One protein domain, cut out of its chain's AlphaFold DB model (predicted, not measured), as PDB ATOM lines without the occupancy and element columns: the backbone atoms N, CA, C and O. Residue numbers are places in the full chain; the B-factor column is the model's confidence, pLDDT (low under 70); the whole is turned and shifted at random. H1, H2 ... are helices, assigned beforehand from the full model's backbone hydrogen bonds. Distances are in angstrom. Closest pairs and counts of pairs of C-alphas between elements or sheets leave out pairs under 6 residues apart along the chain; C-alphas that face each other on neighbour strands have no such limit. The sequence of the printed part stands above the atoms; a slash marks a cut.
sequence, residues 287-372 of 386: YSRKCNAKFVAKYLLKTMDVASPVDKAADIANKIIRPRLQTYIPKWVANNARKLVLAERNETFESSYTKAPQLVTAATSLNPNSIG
ATOM      1  N   TYR A 287      87.960  19.954  25.567       43.91
ATOM      2  CA  TYR A 287      88.854  20.718  26.416       43.91
ATOM      3  C   TYR A 287      88.022  21.741  27.181       43.91
ATOM      4  O   TYR A 287      87.495  22.707  26.636       43.91
ATOM      5  N   SER A 288      87.872  21.483  28.478       42.19
ATOM      6  CA  SER A 288      87.049  22.265  29.396       42.19
ATOM      7  C   SER A 288      87.236  23.780  29.227       42.19
ATOM      8  O   SER A 288      88.260  24.339  29.631       42.19
ATOM      9  N   ARG A 289      86.170  24.459  28.771       44.44
ATOM     10  CA  ARG A 289      85.984  25.928  28.796       44.44
ATOM     11  C   ARG A 289      86.173  26.560  30.195       44.44
ATOM     12  O   ARG A 289      86.058  27.768  30.339       44.44
ATOM     13  N   LYS A 290      86.429  25.770  31.250       47.06
ATOM     14  CA  LYS A 290      86.468  26.210  32.657       47.06
ATOM     15  C   LYS A 290      87.876  26.353  33.250       47.06
ATOM     16  O   LYS A 290      87.999  26.794  34.393       47.06
ATOM     17  N   CYS A 291      88.946  26.004  32.531       56.72
ATOM     18  CA  CYS A 291      90.316  26.124  33.051       56.72
ATOM     19  C   CYS A 291      90.931  27.509  32.779       56.72
ATOM     20  O   CYS A 291      91.868  27.648  32.002       56.72
ATOM     21  N   ASN A 292      90.423  28.537  33.466       67.38
ATOM     22  CA  ASN A 292      91.048  29.865  33.521       67.38
ATOM     23  C   ASN A 292      92.298  29.840  34.433       67.38
ATOM     24  O   ASN A 292      92.322  29.138  35.449       67.38
ATOM     25  N   ALA A 293      93.321  30.646  34.125       71.69
ATOM     26  CA  ALA A 293      94.533  30.813  34.933       71.69
ATOM     27  C   ALA A 293      94.257  31.086  36.427       71.69
ATOM     28  O   ALA A 293      94.956  30.546  37.283       71.69
ATOM     29  N   LYS A 294      93.202  31.842  36.763       70.81
ATOM     30  CA  LYS A 294      92.763  32.090  38.150       70.81
ATOM     31  C   LYS A 294      92.321  30.809  38.861       70.81
ATOM     32  O   LYS A 294      92.645  30.607  40.030       70.81
ATOM     33  N   PHE A 295      91.588  29.933  38.172       74.38
ATOM     34  CA  PHE A 295      91.162  28.641  38.718       74.38
ATOM     35  C   PHE A 295      92.370  27.737  38.979       74.38
ATOM     36  O   PHE A 295      92.497  27.161  40.060       74.38
ATOM     37  N   VAL A 296      93.295  27.680  38.019       76.12
ATOM     38  CA  VAL A 296      94.535  26.901  38.131       76.12
ATOM     39  C   VAL A 296      95.406  27.426  39.274       76.12
ATOM     40  O   VAL A 296      95.886  26.638  40.081       76.12
ATOM     41  N   ALA A 297      95.553  28.747  39.403       78.00
ATOM     42  CA  ALA A 297      96.307  29.371  40.487       78.00
ATOM     43  C   ALA A 297      95.711  29.052  41.866       78.00
ATOM     44  O   ALA A 297      96.436  28.630  42.764       78.00
ATOM     45  N   LYS A 298      94.384  29.165  42.025       78.75
ATOM     46  CA  LYS A 298      93.688  28.788  43.267       78.75
ATOM     47  C   LYS A 298      93.884  27.314  43.615       78.75
ATOM     48  O   LYS A 298      94.089  26.985  44.781       78.75
ATOM     49  N   TYR A 299      93.823  26.428  42.621       80.94
ATOM     50  CA  TYR A 299      94.088  25.008  42.830       80.94
ATOM     51  C   TYR A 299      95.526  24.785  43.311       80.94
ATOM     52  O   TYR A 299      95.720  24.141  44.336       80.94
ATOM     53  N   LEU A 300      96.517  25.379  42.639       82.31
ATOM     54  CA  LEU A 300      97.927  25.266  43.023       82.31
ATOM     55  C   LEU A 300      98.182  25.792  44.438       82.31
ATOM     56  O   LEU A 300      98.808  25.094  45.226       82.31
ATOM     57  N   LEU A 301      97.634  26.955  44.800       82.50
ATOM     58  CA  LEU A 301      97.736  27.504  46.157       82.50
ATOM     59  C   LEU A 301      97.134  26.572  47.218       82.50
ATOM     60  O   LEU A 301      97.642  26.510  48.332       82.50
ATOM     61  N   LYS A 302      96.076  25.829  46.872       81.75
ATOM     62  CA  LYS A 302      95.432  24.865  47.773       81.75
ATOM     63  C   LYS A 302      96.192  23.540  47.879       81.75
ATOM     64  O   LYS A 302      96.113  22.886  48.914       81.75
ATOM     65  N   THR A 303      96.857  23.101  46.810       78.25
ATOM     66  CA  THR A 303      97.468  21.762  46.743       78.25
ATOM     67  C   THR A 303      98.975  21.737  46.948       78.25
ATOM     68  O   THR A 303      99.512  20.681  47.271       78.25
ATOM     69  N   MET A 304      99.666  22.852  46.716       76.44
ATOM     70  CA  MET A 304     101.114  22.941  46.883       76.44
ATOM     71  C   MET A 304     101.469  23.317  48.318       76.44
ATOM     72  O   MET A 304     100.888  24.238  48.887       76.44
ATOM     73  N   ASP A 305     102.491  22.665  48.865       77.62
ATOM     74  CA  ASP A 305     103.067  23.049  50.152       77.62
ATOM     75  C   ASP A 305     103.711  24.441  50.068       77.62
ATOM     76  O   ASP A 305     104.414  24.745  49.097       77.62
ATOM     77  N   VAL A 306     103.455  25.287  51.069       69.25
ATOM     78  CA  VAL A 306     103.795  26.722  51.100       69.25
ATOM     79  C   VAL A 306     105.298  26.954  50.915       69.25
ATOM     80  O   VAL A 306     105.685  27.918  50.259       69.25
ATOM     81  N   ALA A 307     106.135  26.039  51.412       68.56
ATOM     82  CA  ALA A 307     107.591  26.121  51.317       68.56
ATOM     83  C   ALA A 307     108.172  25.567  50.000       68.56
ATOM     84  O   ALA A 307     109.341  25.800  49.695       68.56
ATOM     85  N   SER A 308     107.383  24.833  49.209       75.56
ATOM     86  CA  SER A 308     107.864  24.203  47.975       75.56
ATOM     87  C   SER A 308     107.964  25.210  46.821       75.56
ATOM     88  O   SER A 308     107.074  26.047  46.680       75.56
ATOM     89  N   PRO A 309     108.988  25.143  45.952       79.06
ATOM     90  CA  PRO A 309     109.088  26.033  44.796       79.06
ATOM     91  C   PRO A 309     107.900  25.845  43.841       79.06
ATOM     92  O   PRO A 309     107.386  24.740  43.679       79.06
ATOM     93  N   VAL A 310     107.460  26.929  43.192       82.38
ATOM     94  CA  VAL A 310     106.377  26.853  42.200       82.38
ATOM     95  C   VAL A 310     106.907  26.239  40.904       82.38
ATOM     96  O   VAL A 310     107.792  26.812  40.258       82.38
ATOM     97  N   ASP A 311     106.334  25.099  40.518       83.81
ATOM     98  CA  ASP A 311     106.709  24.331  39.330       83.81
ATOM     99  C   ASP A 311     106.671  25.157  38.032       83.81
ATOM    100  O   ASP A 311     105.984  26.178  37.912       83.81
ATOM    101  N   LYS A 312     107.425  24.719  37.016       84.94
ATOM    102  CA  LYS A 312     107.421  25.367  35.696       84.94
ATOM    103  C   LYS A 312     106.073  25.147  35.001       84.94
ATOM    104  O   LYS A 312     105.404  24.141  35.213       84.94
ATOM    105  N   ALA A 313     105.698  26.052  34.094       79.12
ATOM    106  CA  ALA A 313     104.404  26.005  33.398       79.12
ATOM    107  C   ALA A 313     104.129  24.659  32.691       79.12
ATOM    108  O   ALA A 313     103.004  24.165  32.709       79.12
ATOM    109  N   ALA A 314     105.160  24.041  32.105       77.00
ATOM    110  CA  ALA A 314     105.040  22.732  31.462       77.00
ATOM    111  C   ALA A 314     104.749  21.605  32.467       77.00
ATOM    112  O   ALA A 314     103.961  20.708  32.171       77.00
ATOM    113  N   ASP A 315     105.348  21.669  33.657       84.06
ATOM    114  CA  ASP A 315     105.150  20.690  34.724       84.06
ATOM    115  C   ASP A 315     103.784  20.876  35.394       84.06
ATOM    116  O   ASP A 315     103.063  19.903  35.600       84.06
ATOM    117  N   ILE A 316     103.356  22.122  35.615       79.69
ATOM    118  CA  ILE A 316     101.999  22.441  36.079       79.69
ATOM    119  C   ILE A 316     100.957  21.838  35.131       79.69
ATOM    120  O   ILE A 316     100.059  21.117  35.571       79.69
ATOM    121  N   ALA A 317     101.095  22.088  33.827       73.19
ATOM    122  CA  ALA A 317     100.153  21.591  32.834       73.19
ATOM    123  C   ALA A 317     100.162  20.056  32.757       73.19
ATOM    124  O   ALA A 317      99.109  19.432  32.865       73.19
ATOM    125  N   ASN A 318     101.337  19.435  32.606       74.38
ATOM    126  CA  ASN A 318     101.434  18.016  32.258       74.38
ATOM    127  C   ASN A 318     101.537  17.063  33.451       74.38
ATOM    128  O   ASN A 318     101.083  15.927  33.343       74.38
ATOM    129  N   LYS A 319     102.138  17.487  34.566       73.31
ATOM    130  CA  LYS A 319     102.423  16.619  35.721       73.31
ATOM    131  C   LYS A 319     101.466  16.846  36.884       73.31
ATOM    132  O   LYS A 319     101.203  15.912  37.635       73.31
ATOM    133  N   ILE A 320     100.929  18.056  37.029       69.75
ATOM    134  CA  ILE A 320     100.084  18.403  38.176       69.75
ATOM    135  C   ILE A 320      98.614  18.363  37.784       69.75
ATOM    136  O   ILE A 320      97.836  17.612  38.372       69.75
ATOM    137  N   ILE A 321      98.226  19.151  36.781       70.88
ATOM    138  CA  ILE A 321      96.810  19.349  36.490       70.88
ATOM    139  C   ILE A 321      96.257  18.280  35.556       70.88
ATOM    140  O   ILE A 321      95.245  17.665  35.889       70.88
ATOM    141  N   ARG A 322      96.918  18.003  34.428       66.81
ATOM    142  CA  ARG A 322      96.430  17.014  33.457       66.81
ATOM    143  C   ARG A 322      96.171  15.630  34.072       66.81
ATOM    144  O   ARG A 322      95.114  15.079  33.785       66.81
ATOM    145  N   PRO A 323      97.024  15.074  34.955       67.94
ATOM    146  CA  PRO A 323      96.746  13.776  35.574       67.94
ATOM    147  C   PRO A 323      95.621  13.819  36.617       67.94
ATOM    148  O   PRO A 323      94.908  12.836  36.787       67.94
ATOM    149  N   ARG A 324      95.461  14.942  37.335       67.31
ATOM    150  CA  ARG A 324      94.509  15.078  38.456       67.31
ATOM    151  C   ARG A 324      93.110  15.482  38.010       67.31
ATOM    152  O   ARG A 324      92.134  14.946  38.517       67.31
ATOM    153  N   LEU A 325      93.024  16.445  37.098       65.38
ATOM    154  CA  LEU A 325      91.766  17.004  36.602       65.38
ATOM    155  C   LEU A 325      91.375  16.436  35.236       65.38
ATOM    156  O   LEU A 325      90.362  16.857  34.687       65.38
ATOM    157  N   GLN A 326      92.190  15.536  34.664       64.12
ATOM    158  CA  GLN A 326      91.991  14.956  33.326       64.12
ATOM    159  C   GLN A 326      91.724  16.017  32.247       64.12
ATOM    160  O   GLN A 326      91.081  15.761  31.238       64.12
ATOM    161  N   THR A 327      92.227  17.229  32.473       63.69
ATOM    162  CA  THR A 327      91.977  18.400  31.639       63.69
ATOM    163  C   THR A 327      93.307  18.879  31.088       63.69
ATOM    164  O   THR A 327      94.264  19.078  31.842       63.69
ATOM    165  N   TYR A 328      93.386  19.063  29.774       65.62
ATOM    166  CA  TYR A 328      94.546  19.701  29.168       65.62
ATOM    167  C   TYR A 328      94.502  21.206  29.420       65.62
ATOM    168  O   TYR A 328      93.480  21.859  29.217       65.62
ATOM    169  N   ILE A 329      95.638  21.748  29.847       67.06
ATOM    170  CA  ILE A 329      95.808  23.173  30.104       67.06
ATOM    171  C   ILE A 329      96.864  23.711  29.144       67.06
ATOM    172  O   ILE A 329      97.995  23.217  29.162       67.06
ATOM    173  N   PRO A 330      96.540  24.739  28.338       68.56
ATOM    174  CA  PRO A 330      97.529  25.404  27.508       68.56
ATOM    175  C   PRO A 330      98.699  25.938  28.340       68.56
ATOM    176  O   PRO A 330      98.526  26.466  29.441       68.56
ATOM    177  N   LYS A 331      99.911  25.869  27.783       72.94
ATOM    178  CA  LYS A 331     101.137  26.320  28.463       72.94
ATOM    179  C   LYS A 331     101.049  27.777  28.937       72.94
ATOM    180  O   LYS A 331     101.562  28.094  30.006       72.94
ATOM    181  N   TRP A 332     100.389  28.650  28.174       69.06
ATOM    182  CA  TRP A 332     100.208  30.058  28.536       69.06
ATOM    183  C   TRP A 332      99.298  30.234  29.762       69.06
ATOM    184  O   TRP A 332      99.649  30.990  30.665       69.06
ATOM    185  N   VAL A 333      98.204  29.465  29.864       73.31
ATOM    186  CA  VAL A 333      97.316  29.449  31.042       73.31
ATOM    187  C   VAL A 333      98.098  29.009  32.274       73.31
ATOM    188  O   VAL A 333      98.018  29.647  33.322       73.31
ATOM    189  N   ALA A 334      98.904  27.951  32.144       80.88
ATOM    190  CA  ALA A 334      99.758  27.471  33.226       80.88
ATOM    191  C   ALA A 334     100.831  28.501  33.627       80.88
ATOM    192  O   ALA A 334     101.150  28.633  34.808       80.88
ATOM    193  N   ASN A 335     101.364  29.265  32.670       78.19
ATOM    194  CA  ASN A 335     102.337  30.321  32.943       78.19
ATOM    195  C   ASN A 335     101.703  31.520  33.663       78.19
ATOM    196  O   ASN A 335     102.255  32.016  34.642       78.19
ATOM    197  N   ASN A 336     100.515  31.950  33.233       75.31
ATOM    198  CA  ASN A 336      99.771  33.015  33.904       75.31
ATOM    199  C   ASN A 336      99.330  32.587  35.307       75.31
ATOM    200  O   ASN A 336      99.487  33.349  36.258       75.31
ATOM    201  N   ALA A 337      98.884  31.340  35.474       81.94
ATOM    202  CA  ALA A 337      98.585  30.784  36.788       81.94
ATOM    203  C   ALA A 337      99.819  30.805  37.703       81.94
ATOM    204  O   ALA A 337      99.733  31.253  38.841       81.94
ATOM    205  N   ARG A 338     100.987  30.397  37.190       85.31
ATOM    206  CA  ARG A 338     102.259  30.452  37.923       85.31
ATOM    207  C   ARG A 338     102.602  31.870  38.385       85.31
ATOM    208  O   ARG A 338     103.008  32.033  39.530       85.31
ATOM    209  N   LYS A 339     102.421  32.886  37.533       81.06
ATOM    210  CA  LYS A 339     102.635  34.297  37.908       81.06
ATOM    211  C   LYS A 339     101.724  34.722  39.062       81.06
ATOM    212  O   LYS A 339     102.214  35.315  40.014       81.06
ATOM    213  N   LEU A 340     100.439  34.364  39.010       81.25
ATOM    214  CA  LEU A 340      99.479  34.667  40.079       81.25
ATOM    215  C   LEU A 340      99.864  33.998  41.407       81.25
ATOM    216  O   LEU A 340      99.841  34.647  42.447       81.25
ATOM    217  N   VAL A 341     100.274  32.726  41.380       84.06
ATOM    218  CA  VAL A 341     100.732  32.005  42.585       84.06
ATOM    219  C   VAL A 341     101.995  32.641  43.170       84.06
ATOM    220  O   VAL A 341     102.118  32.757  44.385       84.06
ATOM    221  N   LEU A 342     102.940  33.045  42.315       83.06
ATOM    222  CA  LEU A 342     104.171  33.704  42.749       83.06
ATOM    223  C   LEU A 342     103.897  35.084  43.355       83.06
ATOM    224  O   LEU A 342     104.505  35.407  44.370       83.06
ATOM    225  N   ALA A 343     102.979  35.858  42.772       77.75
ATOM    226  CA  ALA A 343     102.563  37.150  43.314       77.75
ATOM    227  C   ALA A 343     101.902  37.004  44.696       77.75
ATOM    228  O   ALA A 343     102.202  37.777  45.600       77.75
ATOM    229  N   GLU A 344     101.069  35.975  44.877       79.69
ATOM    230  CA  GLU A 344     100.418  35.682  46.159       79.69
ATOM    231  C   GLU A 344     101.422  35.203  47.226       79.69
ATOM    232  O   GLU A 344     101.320  35.576  48.391       79.69
ATOM    233  N   ARG A 345     102.408  34.371  46.851       73.69
ATOM    234  CA  ARG A 345     103.371  33.782  47.802       73.69
ATOM    235  C   ARG A 345     104.519  34.690  48.195       73.69
ATOM    236  O   ARG A 345     104.942  34.667  49.348       73.69
ATOM    237  N   ASN A 346     105.094  35.395  47.229       68.88
ATOM    238  CA  ASN A 346     106.330  36.137  47.461       68.88
ATOM    239  C   ASN A 346     106.069  37.544  48.002       68.88
ATOM    240  O   ASN A 346     107.031  38.244  48.319       68.88
ATOM    241  N   GLU A 347     104.791  37.914  48.149       61.31
ATOM    242  CA  GLU A 347     104.331  39.282  48.360       61.31
ATOM    243  C   GLU A 347     104.911  40.223  47.279       61.31
ATOM    244  O   GLU A 347     105.677  39.830  46.395       61.31
ATOM    245  N   THR A 348     104.477  41.477  47.252       57.09
ATOM    246  CA  THR A 348     104.936  42.426  46.231       57.09
ATOM    247  C   THR A 348     106.446  42.675  46.338       57.09
ATOM    248  O   THR A 348     107.041  42.507  47.403       57.09
ATOM    249  N   PHE A 349     107.066  43.131  45.242       51.91
ATOM    250  CA  PHE A 349     108.472  43.565  45.204       51.91
ATOM    251  C   PHE A 349     108.832  44.459  46.407       51.91
ATOM    252  O   PHE A 349     109.838  44.226  47.077       51.91
ATOM    253  N   GLU A 350     107.938  45.381  46.768       55.91
ATOM    254  CA  GLU A 350     108.026  46.231  47.962       55.91
ATOM    255  C   GLU A 350     108.121  45.464  49.290       55.91
ATOM    256  O   GLU A 350     108.901  45.839  50.170       55.91
ATOM    257  N   SER A 351     107.375  44.369  49.448       59.38
ATOM    258  CA  SER A 351     107.442  43.551  50.662       59.38
ATOM    259  C   SER A 351     108.775  42.813  50.775       59.38
ATOM    260  O   SER A 351     109.357  42.742  51.859       59.38
ATOM    261  N   SER A 352     109.350  42.341  49.665       58.88
ATOM    262  CA  SER A 352     110.685  41.721  49.676       58.88
ATOM    263  C   SER A 352     111.791  42.662  50.183       58.88
ATOM    264  O   SER A 352     112.694  42.201  50.886       58.88
ATOM    265  N   TYR A 353     111.695  43.977  49.943       61.84
ATOM    266  CA  TYR A 353     112.645  44.956  50.498       61.84
ATOM    267  C   TYR A 353     112.576  45.074  52.023       61.84
ATOM    268  O   TYR A 353     113.583  45.396  52.652       61.84
ATOM    269  N   THR A 354     111.443  44.746  52.653       64.31
ATOM    270  CA  THR A 354     111.335  44.750  54.126       64.31
ATOM    271  C   THR A 354     112.208  43.676  54.786       64.31
ATOM    272  O   THR A 354     112.588  43.816  55.948       64.31
ATOM    273  N   LYS A 355     112.582  42.628  54.037       67.00
ATOM    274  CA  LYS A 355     113.427  41.515  54.504       67.00
ATOM    275  C   LYS A 355     114.923  41.759  54.270       67.00
ATOM    276  O   LYS A 355     115.754  41.068  54.859       67.00
ATOM    277  N   ALA A 356     115.289  42.764  53.471       67.56
ATOM    278  CA  ALA A 356     116.683  43.090  53.174       67.56
ATOM    279  C   ALA A 356     117.517  43.461  54.427       67.56
ATOM    280  O   ALA A 356     118.630  42.944  54.556       67.56
ATOM    281  N   PRO A 357     117.004  44.230  55.413       71.19
ATOM    282  CA  PRO A 357     117.733  44.488  56.659       71.19
ATOM    283  C   PRO A 357     118.051  43.216  57.461       71.19
ATOM    284  O   PRO A 357     119.134  43.093  58.039       71.19
ATOM    285  N   GLN A 358     117.130  42.246  57.478       72.19
ATOM    286  CA  GLN A 358     117.320  40.972  58.179       72.19
ATOM    287  C   GLN A 358     118.391  40.118  57.490       72.19
ATOM    288  O   GLN A 358     119.241  39.540  58.166       72.19
ATOM    289  N   LEU A 359     118.404  40.102  56.153       72.06
ATOM    290  CA  LEU A 359     119.424  39.415  55.362       72.06
ATOM    291  C   LEU A 359     120.821  40.009  55.588       72.06
ATOM    292  O   LEU A 359     121.770  39.269  55.831       72.06
ATOM    293  N   VAL A 360     120.943  41.341  55.566       72.69
ATOM    294  CA  VAL A 360     122.207  42.050  55.831       72.69
ATOM    295  C   VAL A 360     122.715  41.763  57.243       72.69
ATOM    296  O   VAL A 360     123.903  41.496  57.440       72.69
ATOM    297  N   THR A 361     121.813  41.745  58.225       73.50
ATOM    298  CA  THR A 361     122.148  41.410  59.615       73.50
ATOM    299  C   THR A 361     122.647  39.968  59.730       73.50
ATOM    300  O   THR A 361     123.698  39.727  60.325       73.50
ATOM    301  N   ALA A 362     121.953  39.010  59.106       75.81
ATOM    302  CA  ALA A 362     122.365  37.610  59.088       75.81
ATOM    303  C   ALA A 362     123.733  37.427  58.406       75.81
ATOM    304  O   ALA A 362     124.628  36.814  58.985       75.81
ATOM    305  N   ALA A 363     123.938  38.028  57.231       70.88
ATOM    306  CA  ALA A 363     125.195  37.954  56.485       70.88
ATOM    307  C   ALA A 363     126.386  38.536  57.267       70.88
ATOM    308  O   ALA A 363     127.468  37.945  57.270       70.88
ATOM    309  N   THR A 364     126.167  39.648  57.978       72.38
ATOM    310  CA  THR A 364     127.178  40.286  58.837       72.38
ATOM    311  C   THR A 364     127.495  39.422  60.059       72.38
ATOM    312  O   THR A 364     128.659  39.247  60.409       72.38
ATOM    313  N   SER A 365     126.477  38.817  60.683       71.50
ATOM    314  CA  SER A 365     126.660  37.939  61.848       71.50
ATOM    315  C   SER A 365     127.396  36.634  61.522       71.50
ATOM    316  O   SER A 365     128.161  36.137  62.344       71.50
ATOM    317  N   LEU A 366     127.204  36.100  60.311       74.88
ATOM    318  CA  LEU A 366     127.873  34.888  59.836       74.88
ATOM    319  C   LEU A 366     129.323  35.151  59.407       74.88
ATOM    320  O   LEU A 366     130.118  34.215  59.365       74.88
ATOM    321  N   ASN A 367     129.682  36.409  59.123       69.62
ATOM    322  CA  ASN A 367     131.012  36.797  58.652       69.62
ATOM    323  C   ASN A 367     131.591  37.986  59.447       69.62
ATOM    324  O   ASN A 367     131.887  39.032  58.863       69.62
ATOM    325  N   PRO A 368     131.817  37.839  60.765       65.56
ATOM    326  CA  PRO A 368     132.202  38.947  61.645       65.56
ATOM    327  C   PRO A 368     133.577  39.566  61.330       65.56
ATOM    328  O   PRO A 368     133.858  40.673  61.775       65.56
ATOM    329  N   ASN A 369     134.422  38.874  60.553       64.12
ATOM    330  CA  ASN A 369     135.766  39.322  60.162       64.12
ATOM    331  C   ASN A 369     135.892  39.619  58.653       64.12
ATOM    332  O   ASN A 369     137.005  39.716  58.137       64.12
ATOM    333  N   SER A 370     134.773  39.696  57.925       65.38
ATOM    334  CA  SER A 370     134.790  40.076  56.510       65.38
ATOM    335  C   SER A 370     135.138  41.557  56.360       65.38
ATOM    336  O   SER A 370     134.598  42.402  57.066       65.38
ATOM    337  N   ILE A 371     136.017  41.874  55.405       54.97
ATOM    338  CA  ILE A 371     136.365  43.255  55.016       54.97
ATOM    339  C   ILE A 371     135.186  43.928  54.280       54.97
ATOM    340  O   ILE A 371     135.107  45.151  54.202       54.97
ATOM    341  N   GLY A 372     134.249  43.136  53.751       56.84
ATOM    342  CA  GLY A 372     133.031  43.636  53.119       56.84
ATOM    343  C   GLY A 372     131.962  43.982  54.154       56.84
ATOM    344  O   GLY A 372     131.429  43.087  54.810       56.84
TER     345      GLY A 372
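Overview. This is residues 287 to 372 of the 386 residues of an uncharacterized protein of Papaver somniferum (UniProt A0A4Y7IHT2). Three helices make a small head, with the longest, H3, in its middle and H1 and H2 packing on it, both strongly tilted to it. From the end of H3 an arm with H4 and then H5 sticks out, with residues 346 to 363 and 365 to 371 standing free, and this arm makes much of the length. The printed part has 86 residues with five named helices, H1 to H5 in that order along the chain, and no named strand; its class is all helix. It is only just extended, close to loose, with a radius of gyration of the C-alphas of 18.0 A and spans of 60 by 22 by 20 A.

Arrangement. H3, residues 331 to 346, touches H1, residues 293 to 303; the closest C-alphas, those of Ala 293 and Ala 337, are 4.5 A apart. H1 and H3 run the same way at a steep tilt of 55 degrees. H2, residues 313 to 325, touches H3 with residues 313 to 317 alone, and H3 touches H2 with residues 331 to 338 alone. Their closest C-alphas, those of Ala 313 and Asn 335, are 4.8 A apart, and their lines are about perpendicular, at 83 degrees. H1 and H2 are near each other, with 9 pairs of C-alphas within 10 A. H4, residues 349 to 354, is close to H3 but not clearly touching: their closest C-alphas, those of Asn 346 and Ser 352, are 7.4 A apart. H3 and H4 run the same way at a shallow tilt of 25 degrees. H5, residues 356 to 366, and H4 meet only through their link, and H5 is apart from H1, H2 and H3. In H1, H3 and H5 every O i to N i+4 pair is within hydrogen-bond range; in H4 it is 1 of 2, and in H2 4 of 9, with 2 of 10 O i to N i+3 pairs within range.

Along the chain. H3 measures 22.0 A from first to last C-alpha, with C-alpha 331 at (101.137, 26.320, 28.463). H2 measures 15.8 A, H5 15.4 A, H1 15.2 A and H4 9.4 A. H1 begins with C-alpha 293 at (94.533, 30.813, 34.933), and H5 ends with C-alpha 366 at (127.873, 34.888, 59.836).

Size, cuts and confidence. The C-alphas farthest apart, those of Tyr 287 and Asn 369, are 60.7 A apart. The printed part has no cut. The links H2 to H3, H3 to H4 and H4 to H5 are tight, and H1 to H2 is short. The mean pLDDT of the printed part is 70.8, and 36 residues are under 70, among them residues 287 to 292, 322 to 330, 346 to 356 and 367 to 372.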